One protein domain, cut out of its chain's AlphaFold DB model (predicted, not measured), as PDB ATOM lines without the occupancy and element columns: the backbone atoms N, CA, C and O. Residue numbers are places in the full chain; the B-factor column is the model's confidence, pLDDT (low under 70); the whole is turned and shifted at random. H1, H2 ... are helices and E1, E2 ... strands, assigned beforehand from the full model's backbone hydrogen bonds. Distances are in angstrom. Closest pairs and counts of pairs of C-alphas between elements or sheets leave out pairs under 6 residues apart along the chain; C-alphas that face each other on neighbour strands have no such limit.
ATOM      1  N   ALA A   5     -28.069 -31.843  -3.253       55.12
ATOM      2  CA  ALA A   5     -28.206 -30.402  -3.445       55.12
ATOM      3  C   ALA A   5     -27.330 -29.563  -2.490       55.12
ATOM      4  O   ALA A   5     -27.012 -28.424  -2.819       55.12
ATOM      5  N   ALA A   6     -26.952 -30.105  -1.324       54.28
ATOM      6  CA  ALA A   6     -26.050 -29.434  -0.385       54.28
ATOM      7  C   ALA A   6     -24.597 -29.480  -0.894       54.28
ATOM      8  O   ALA A   6     -23.945 -28.443  -0.961       54.28
ATOM      9  N   GLU A   7     -24.155 -30.636  -1.406       51.84
ATOM     10  CA  GLU A   7     -22.811 -30.807  -1.983       51.84
ATOM     11  C   GLU A   7     -22.578 -29.958  -3.252       51.84
ATOM     12  O   GLU A   7     -21.467 -29.489  -3.499       51.84
ATOM     13  N   GLU A   8     -23.612 -29.710  -4.069       50.53
ATOM     14  CA  GLU A   8     -23.491 -28.848  -5.259       50.53
ATOM     15  C   GLU A   8     -23.394 -27.349  -4.906       50.53
ATOM     16  O   GLU A   8     -22.797 -26.570  -5.654       50.53
ATOM     17  N   ALA A   9     -23.965 -26.937  -3.768       54.62
ATOM     18  CA  ALA A   9     -23.904 -25.558  -3.287       54.62
ATOM     19  C   ALA A   9     -22.518 -25.210  -2.720       54.62
ATOM     20  O   ALA A   9     -22.017 -24.115  -2.973       54.62
ATOM     21  N   GLU A  10     -21.877 -26.153  -2.025       50.44
ATOM     22  CA  GLU A  10     -20.518 -25.988  -1.490       50.44
ATOM     23  C   GLU A  10     -19.469 -25.920  -2.615       50.44
ATOM     24  O   GLU A  10     -18.619 -25.029  -2.608       50.44
ATOM     25  N   ARG A  11     -19.608 -26.735  -3.674       52.66
ATOM     26  CA  ARG A  11     -18.707 -26.681  -4.842       52.66
ATOM     27  C   ARG A  11     -18.733 -25.320  -5.561       52.66
ATOM     28  O   ARG A  11     -17.692 -24.851  -6.011       52.66
ATOM     29  N   ARG A  12     -19.900 -24.664  -5.653       49.91
ATOM     30  CA  ARG A  12     -20.013 -23.324  -6.272       49.91
ATOM     31  C   ARG A  12     -19.378 -22.209  -5.436       49.91
ATOM     32  O   ARG A  12     -18.992 -21.192  -6.006       49.91
ATOM     33  N   LEU A  13     -19.291 -22.371  -4.116       49.06
ATOM     34  CA  LEU A  13     -18.649 -21.399  -3.223       49.06
ATOM     35  C   LEU A  13     -17.117 -21.487  -3.306       49.06
ATOM     36  O   LEU A  13     -16.457 -20.453  -3.390       49.06
ATOM     37  N   GLU A  14     -16.555 -22.695  -3.411       48.84
ATOM     38  CA  GLU A  14     -15.102 -22.895  -3.557       48.84
ATOM     39  C   GLU A  14     -14.526 -22.336  -4.877       48.84
ATOM     40  O   GLU A  14     -13.372 -21.904  -4.913       48.84
ATOM     41  N   GLU A  15     -15.316 -22.282  -5.959       49.78
ATOM     42  CA  GLU A  15     -14.909 -21.641  -7.225       49.78
ATOM     43  C   GLU A  15     -14.884 -20.103  -7.143       49.78
ATOM     44  O   GLU A  15     -14.128 -19.467  -7.875       49.78
ATOM     45  N   LEU A  16     -15.667 -19.497  -6.241       49.84
ATOM     46  CA  LEU A  16     -15.654 -18.047  -6.001       49.84
ATOM     47  C   LEU A  16     -14.538 -17.622  -5.033       49.84
ATOM     48  O   LEU A  16     -14.006 -16.519  -5.160       49.84
ATOM     49  N   GLU A  17     -14.184 -18.483  -4.073       48.25
ATOM     50  CA  GLU A  17     -13.117 -18.234  -3.090       48.25
ATOM     51  C   GLU A  17     -11.710 -18.479  -3.641       48.25
ATOM     52  O   GLU A  17     -10.745 -17.876  -3.164       48.25
ATOM     53  N   ARG A  18     -11.573 -19.286  -4.700       49.44
ATOM     54  CA  ARG A  18     -10.315 -19.438  -5.439       49.44
ATOM     55  C   ARG A  18     -10.097 -18.262  -6.401       49.44
ATOM     56  O   ARG A  18      -9.955 -18.452  -7.602       49.44
ATOM     57  N   GLY A  19     -10.086 -17.061  -5.825       48.84
ATOM     58  CA  GLY A  19      -9.442 -15.858  -6.327       48.84
ATOM     59  C   GLY A  19      -9.546 -15.659  -7.829       48.84
ATOM     60  O   GLY A  19      -8.630 -16.008  -8.572       48.84
ATOM     61  N   VAL A  20     -10.583 -14.944  -8.262       50.47
ATOM     62  CA  VAL A  20     -10.353 -13.970  -9.325       50.47
ATOM     63  C   VAL A  20      -9.288 -13.026  -8.760       50.47
ATOM     64  O   VAL A  20      -9.613 -12.035  -8.109       50.47
ATOM     65  N   GLU A  21      -8.005 -13.377  -8.908       53.78
ATOM     66  CA  GLU A  21      -6.943 -12.387  -8.950       53.78
ATOM     67  C   GLU A  21      -7.420 -11.445 -10.043       53.78
ATOM     68  O   GLU A  21      -7.362 -11.768 -11.231       53.78
ATOM     69  N   GLN A  22      -8.045 -10.338  -9.629       56.94
ATOM     70  CA  GLN A  22      -8.278  -9.214 -10.515       56.94
ATOM     71  C   GLN A  22      -6.940  -9.035 -11.218       56.94
ATOM     72  O   GLN A  22      -5.953  -8.920 -10.485       56.94
ATOM     73  N   PRO A  23      -6.864  -9.149 -12.559       57.53
ATOM     74  CA  PRO A  23      -5.583  -9.073 -13.234       57.53
ATOM     75  C   PRO A  23      -4.953  -7.777 -12.746       57.53
ATOM     76  O   PRO A  23      -5.529  -6.709 -12.968       57.53
ATOM     77  N   ALA A  24      -3.884  -7.896 -11.948       62.91
ATOM     78  CA  ALA A  24      -3.227  -6.740 -11.361       62.91
ATOM     79  C   ALA A  24      -2.939  -5.815 -12.533       62.91
ATOM     80  O   ALA A  24      -2.395  -6.294 -13.523       62.91
ATOM     81  N   GLU A  25      -3.421  -4.573 -12.482       74.06
ATOM     82  CA  GLU A  25      -3.459  -3.706 -13.658       74.06
ATOM     83  C   GLU A  25      -2.051  -3.634 -14.273       74.06
ATOM     84  O   GLU A  25      -1.119  -3.080 -13.700       74.06
ATOM     85  N   GLU A  26      -1.844  -4.326 -15.396       83.38
ATOM     86  CA  GLU A  26      -0.503  -4.493 -15.944       83.38
ATOM     87  C   GLU A  26      -0.161  -3.256 -16.765       83.38
ATOM     88  O   GLU A  26      -0.812  -2.963 -17.771       83.38
ATOM     89  N   ARG A  27       0.900  -2.547 -16.377       92.38
ATOM     90  CA  ARG A  27       1.400  -1.381 -17.108       92.38
ATOM     91  C   ARG A  27       2.737  -1.669 -17.776       92.38
ATOM     92  O   ARG A  27       3.481  -2.583 -17.411       92.38
ATOM     93  N   LEU A  28       3.041  -0.881 -18.801       95.44
ATOM     94  CA  LEU A  28       4.293  -0.974 -19.544       95.44
ATOM     95  C   LEU A  28       5.348  -0.087 -18.886       95.44
ATOM     96  O   LEU A  28       5.272   1.136 -18.963       95.44
ATOM     97  N   ALA A  29       6.331  -0.705 -18.245       96.56
ATOM     98  CA  ALA A  29       7.462  -0.028 -17.630       96.56
ATOM     99  C   ALA A  29       8.604   0.146 -18.637       96.56
ATOM    100  O   ALA A  29       8.983  -0.810 -19.320       96.56
ATOM    101  N   VAL A  30       9.172   1.347 -18.693       97.50
ATOM    102  CA  VAL A  30      10.335   1.707 -19.506       97.50
ATOM    103  C   VAL A  30      11.575   1.659 -18.626       97.50
ATOM    104  O   VAL A  30      11.679   2.356 -17.617       97.50
ATOM    105  N   PHE A  31      12.520   0.818 -19.022       97.31
ATOM    106  CA  PHE A  31      13.831   0.704 -18.399       97.31
ATOM    107  C   PHE A  31      14.909   1.161 -19.362       97.31
ATOM    108  O   PHE A  31      14.792   0.919 -20.561       97.31
ATOM    109  N   GLY A  32      15.991   1.714 -18.838       97.06
ATOM    110  CA  GLY A  32      17.145   2.117 -19.625       97.06
ATOM    111  C   GLY A  32      18.232   2.721 -18.760       97.06
ATOM    112  O   GLY A  32      18.140   2.695 -17.539       97.06
ATOM    113  N   SER A  33      19.250   3.243 -19.421       98.00
ATOM    114  CA  SER A  33      20.356   3.967 -18.807       98.00
ATOM    115  C   SER A  33      20.257   5.441 -19.187       98.00
ATOM    116  O   SER A  33      19.829   5.757 -20.298       98.00
ATOM    117  N   THR A  34      20.670   6.332 -18.292       96.62
ATOM    118  CA  THR A  34      20.664   7.787 -18.484       96.62
ATOM    119  C   THR A  34      22.043   8.368 -18.180       96.62
ATOM    120  O   THR A  34      22.940   7.677 -17.698       96.62
ATOM    121  N   ALA A  35      22.237   9.654 -18.482       95.69
ATOM    122  CA  ALA A  35      23.489  10.357 -18.183       95.69
ATOM    123  C   ALA A  35      23.832  10.380 -16.687       95.69
ATOM    124  O   ALA A  35      25.012  10.400 -16.341       95.69
ATOM    125  N   ASP A  36      22.811  10.378 -15.830       95.12
ATOM    126  CA  ASP A  36      22.968  10.411 -14.377       95.12
ATOM    127  C   ASP A  36      23.181   9.001 -13.804       95.12
ATOM    128  O   ASP A  36      24.058   8.800 -12.966       95.12
ATOM    129  N   ASP A  37      22.452   8.011 -14.329       95.62
ATOM    130  CA  ASP A  37      22.564   6.612 -13.917       95.62
ATOM    131  C   ASP A  37      22.858   5.711 -15.136       95.62
ATOM    132  O   ASP A  37      21.962   5.387 -15.926       95.62
ATOM    133  N   PRO A  38      24.131   5.325 -15.343       94.38
ATOM    134  CA  PRO A  38      24.541   4.565 -16.521       94.38
ATOM    135  C   PRO A  38      24.096   3.099 -16.466       94.38
ATOM    136  O   PRO A  38      24.159   2.402 -17.483       94.38
ATOM    137  N   GLU A  39      23.658   2.604 -15.308       96.19
ATOM    138  CA  GLU A  39      23.096   1.266 -15.174       96.19
ATOM    139  C   GLU A  39      21.642   1.232 -15.652       96.19
ATOM    140  O   GLU A  39      20.987   2.253 -15.842       96.19
ATOM    141  N   LYS A  40      21.129   0.029 -15.918       95.75
ATOM    142  CA  LYS A  40      19.754  -0.119 -16.389       95.75
ATOM    143  C   LYS A  40      18.790   0.017 -15.215       95.75
ATOM    144  O   LYS A  40      18.637  -0.922 -14.433       95.75
ATOM    145  N   HIS A  41      18.082   1.131 -15.155       96.75
ATOM    146  CA  HIS A  41      17.104   1.443 -14.121       96.75
ATOM    147  C   HIS A  41      15.724   1.727 -14.722       96.75
ATOM    148  O   HIS A  41      15.536   1.773 -15.940       96.75
ATOM    149  N   PHE A  42      14.721   1.830 -13.851       96.31
ATOM    150  CA  PHE A  42      13.368   2.212 -14.238       96.31
ATOM    151  C   PHE A  42      13.322   3.717 -14.495       96.31
ATOM    152  O   PHE A  42      13.617   4.496 -13.593       96.31
ATOM    153  N   ILE A  43      12.940   4.109 -15.708       96.19
ATOM    154  CA  ILE A  43      12.839   5.517 -16.111       96.19
ATOM    155  C   ILE A  43      11.414   6.030 -15.877       96.19
ATOM    156  O   ILE A  43      11.228   7.138 -15.385       96.19
ATOM    157  N   GLY A  44      10.401   5.225 -16.207       95.56
ATOM    158  CA  GLY A  44       9.000   5.622 -16.084       95.56
ATOM    159  C   GLY A  44       8.036   4.634 -16.731       95.56
ATOM    160  O   GLY A  44       8.436   3.603 -17.273       95.56
ATOM    161  N   TRP A  45       6.742   4.935 -16.677       96.31
ATOM    162  CA  TRP A  45       5.705   4.160 -17.369       96.31
ATOM    163  C   TRP A  45       5.526   4.679 -18.796       96.31
ATOM    164  O   TRP A  45       5.555   5.886 -18.994       96.31
ATOM    165  N   ARG A  46       5.278   3.811 -19.784       94.06
ATOM    166  CA  ARG A  46       5.141   4.224 -21.198       94.06
ATOM    167  C   ARG A  46       3.963   5.174 -21.457       94.06
ATOM    168  O   ARG A  46       3.964   5.851 -22.475       94.06
ATOM    169  N   ASP A  47       2.974   5.233 -20.564       91.88
ATOM    170  CA  ASP A  47       1.896   6.235 -20.646       91.88
ATOM    171  C   ASP A  47       2.354   7.646 -20.240       91.88
ATOM    172  O   ASP A  47       1.681   8.620 -20.560       91.88
ATOM    173  N   ASP A  48       3.455   7.745 -19.491       94.56
ATOM    174  CA  ASP A  48       3.987   8.987 -18.918       94.56
ATOM    175  C   ASP A  48       5.264   9.445 -19.640       94.56
ATOM    176  O   ASP A  48       5.467  10.635 -19.857       94.56
ATOM    177  N   VAL A  49       6.098   8.491 -20.073       95.12
ATOM    178  CA  VAL A  49       7.344   8.745 -20.807       95.12
ATOM    179  C   VAL A  49       7.344   8.045 -22.162       95.12
ATOM    180  O   VAL A  49       7.002   6.861 -22.259       95.12
ATOM    181  N   ASP A  50       7.792   8.743 -23.206       95.75
ATOM    182  CA  ASP A  50       7.970   8.140 -24.526       95.75
ATOM    183  C   ASP A  50       9.415   7.629 -24.715       95.75
ATOM    184  O   ASP A  50      10.336   8.434 -24.863       95.75
ATOM    185  N   PRO A  51       9.670   6.303 -24.709       94.44
ATOM    186  CA  PRO A  51      10.976   5.736 -25.026       94.44
ATOM    187  C   PRO A  51      11.538   6.177 -26.377       94.44
ATOM    188  O   PRO A  51      12.755   6.297 -26.489       94.44
ATOM    189  N   ASP A  52      10.701   6.406 -27.389       96.00
ATOM    190  CA  ASP A  52      11.195   6.830 -28.698       96.00
ATOM    191  C   ASP A  52      11.792   8.247 -28.592       96.00
ATOM    192  O   ASP A  52      12.968   8.444 -28.902       96.00
ATOM    193  N   GLU A  53      11.067   9.194 -27.982       97.00
ATOM    194  CA  GLU A  53      11.563  10.554 -27.721       97.00
ATOM    195  C   GLU A  53      12.807  10.565 -26.816       97.00
ATOM    196  O   GLU A  53      13.774  11.289 -27.072       97.00
ATOM    197  N   LEU A  54      12.822   9.746 -25.758       95.69
ATOM    198  CA  LEU A  54      13.964   9.628 -24.844       95.69
ATOM    199  C   LEU A  54      15.238   9.171 -25.562       95.69
ATOM    200  O   LEU A  54      16.333   9.644 -25.244       95.69
ATOM    201  N   PHE A  55      15.096   8.268 -26.530       95.31
ATOM    202  CA  PHE A  55      16.206   7.803 -27.346       95.31
ATOM    203  C   PHE A  55      16.632   8.847 -28.382       95.31
ATOM    204  O   PHE A  55      17.821   9.142 -28.499       95.31
ATOM    205  N   GLU A  56      15.679   9.448 -29.103       97.31
ATOM    206  CA  GLU A  56      15.947  10.461 -30.134       97.31
ATOM    207  C   GLU A  56      16.614  11.718 -29.561       97.31
ATOM    208  O   GLU A  56      17.526  12.282 -30.166       97.31
ATOM    209  N   SER A  57      16.197  12.131 -28.364       95.75
ATOM    210  CA  SER A  57      16.792  13.247 -27.621       95.75
ATOM    211  C   SER A  57      18.152  12.914 -26.997       95.75
ATOM    212  O   SER A  57      18.854  13.818 -26.541       95.75
ATOM    213  N   GLY A  58      18.539  11.634 -26.960       95.69
ATOM    214  CA  GLY A  58      19.767  11.167 -26.319       95.69
ATOM    215  C   GLY A  58      19.741  11.235 -24.788       95.69
ATOM    216  O   GLY A  58      20.794  11.141 -24.160       95.69
ATOM    217  N   GLN A  59      18.563  11.400 -24.178       95.75
ATOM    218  CA  GLN A  59      18.406  11.437 -22.720       95.75
ATOM    219  C   GLN A  59      18.539  10.047 -22.089       95.75
ATOM    220  O   GLN A  59      18.984   9.930 -20.945       95.75
ATOM    221  N   ALA A  60      18.186   8.998 -22.837       97.31
ATOM    222  CA  ALA A  60      18.334   7.622 -22.397       97.31
ATOM    223  C   ALA A  60      18.766   6.684 -23.530       97.31
ATOM    224  O   ALA A  60      18.519   6.925 -24.711       97.31
ATOM    225  N   TRP A  61      19.397   5.572 -23.165       97.25
ATOM    226  CA  TRP A  61      19.850   4.535 -24.092       97.25
ATOM    227  C   TRP A  61      19.625   3.134 -23.521       97.25
ATOM    228  O   TRP A  61      19.305   2.952 -22.346       97.25
ATOM    229  N   GLY A  62      19.761   2.113 -24.374       95.81
ATOM    230  CA  GLY A  62      19.537   0.721 -23.967       95.81
ATOM    231  C   GLY A  62      18.098   0.443 -23.512       95.81
ATOM    232  O   GLY A  62      17.880  -0.413 -22.649       95.81
ATOM    233  N   LEU A  63      17.132   1.183 -24.071       96.44
ATOM    234  CA  LEU A  63      15.745   1.176 -23.623       96.44
ATOM    235  C   LEU A  63      15.078  -0.196 -23.794       96.44
ATOM    236  O   LEU A  63      15.341  -0.946 -24.736       96.44
ATOM    237  N   SER A  64      14.203  -0.559 -22.862       96.44
ATOM    238  CA  SER A  64      13.379  -1.766 -22.937       96.44
ATOM    239  C   SER A  64      12.039  -1.547 -22.265       96.44
ATOM    240  O   SER A  64      11.975  -1.003 -21.165       96.44
ATOM    241  N   VAL A  65      10.983  -2.035 -22.908       95.50
ATOM    242  CA  VAL A  65       9.620  -1.947 -22.392       95.50
ATOM    243  C   VAL A  65       9.184  -3.329 -21.923       95.50
ATOM    244  O   VAL A  65       9.211  -4.285 -22.697       95.50
ATOM    245  N   VAL A  66       8.800  -3.444 -20.655       93.88
ATOM    246  CA  VAL A  66       8.344  -4.703 -20.049       93.88
ATOM    247  C   VAL A  66       6.985  -4.516 -19.389       93.88
ATOM    248  O   VAL A  66       6.703  -3.459 -18.830       93.88
ATOM    249  N   ARG A  67       6.139  -5.549 -19.430       92.12
ATOM    250  CA  ARG A  67       4.896  -5.569 -18.650       92.12
ATOM    251  C   ARG A  67       5.214  -5.809 -17.181       92.12
ATOM    252  O   ARG A  67       5.981  -6.717 -16.856       92.12
ATOM    253  N   ARG A  68       4.643  -4.985 -16.310       88.19
ATOM    254  CA  ARG A  68       4.732  -5.126 -14.859       88.19
ATOM    255  C   ARG A  68       3.346  -4.951 -14.237       88.19
ATOM    256  O   ARG A  68       2.625  -4.057 -14.674       88.19
ATOM    257  N   PRO A  69       2.995  -5.763 -13.228       85.38
ATOM    258  CA  PRO A  69       1.853  -5.454 -12.376       85.38
ATOM    259  C   PRO A  69       2.133  -4.148 -11.619       85.38
ATOM    260  O   PRO A  69       3.287  -3.908 -11.239       85.38
ATOM    261  N   VAL A  70       1.108  -3.313 -11.443       74.31
ATOM    262  CA  VAL A  70       1.171  -2.081 -10.631       74.31
ATOM    263  C   VAL A  70       0.781  -2.294  -9.181       74.31
ATOM    264  O   VAL A  70      -0.038  -3.200  -8.909       74.31
TER     265      VAL A  70
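AT A GLANCE: This is residues 5 to 70 of the 70 residues of an uncharacterized protein of Thermoleophilia bacterium (UniProt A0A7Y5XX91). A small, strongly twisted sheet of three strands, with the short helix H2 over one face, makes the body, and a long arm with H1, residues 5 to 22, sticks out from it and makes the length. The printed part has 66 residues, with two named helices and three named strands in the order H1, E1, E2, H2, E3. The sheet's order is E2, E1, E3, all antiparallel, and the class is mixed, helices and strands. The whole is extended, with a radius of gyration of the C-alphas of 20.9 A and spans of 67 by 19 by 13 A.

IN THESE COORDINATES: In the sheet, E1 is residues 26 to 34, 24.6 A long, beginning at C-alpha 26 (-0.503, -4.493, -15.944). E2 is residues 41 to 45, and E3 is residues 60 to 69, 23.3 A long, ending at C-alpha 69 (1.853, -5.454, -12.376). H2 is residues 51 to 56. H1 is residues 5 to 17, 19.4 A long, beginning at C-alpha 5 (-28.206, -30.402, -3.445).

HOW THE PARTS SIT: E1 and E3 are antiparallel at 158 degrees, with N 29 and O 66 within hydrogen-bond range at 2.8 A. E3 bends by 69 degrees at residue 63. E1 and E2 form a hairpin, with N 30 and O 44 at 2.8 A. E2, H2 and E3 are a split strand-helix-strand unit, two strands running the same way with E1 between them, and its crossover is right-handed. H2 is on the sheet at a height of 8.6 A and runs along the strands, at 0 degrees to E3 on the local plane; the closest C-alphas of H2 and E3, Leu 54 and Ala 60, are 5.4 A apart. H1 is not on the sheet and is apart from E2, H2 and E3. Every O i to N i+4 pair is within hydrogen-bond range in H2, and 7 of 9 are in H1.

THE WHOLE: The C-alphas farthest apart, Ala 5 and Gly 58, are 67.5 A apart. Without residues 5 to 22 the body spans 35 by 19 by 13 A. The printed part has no cut and no long link. Mean pLDDT of the printed part is 81.4, with residues 5 to 24 under 70.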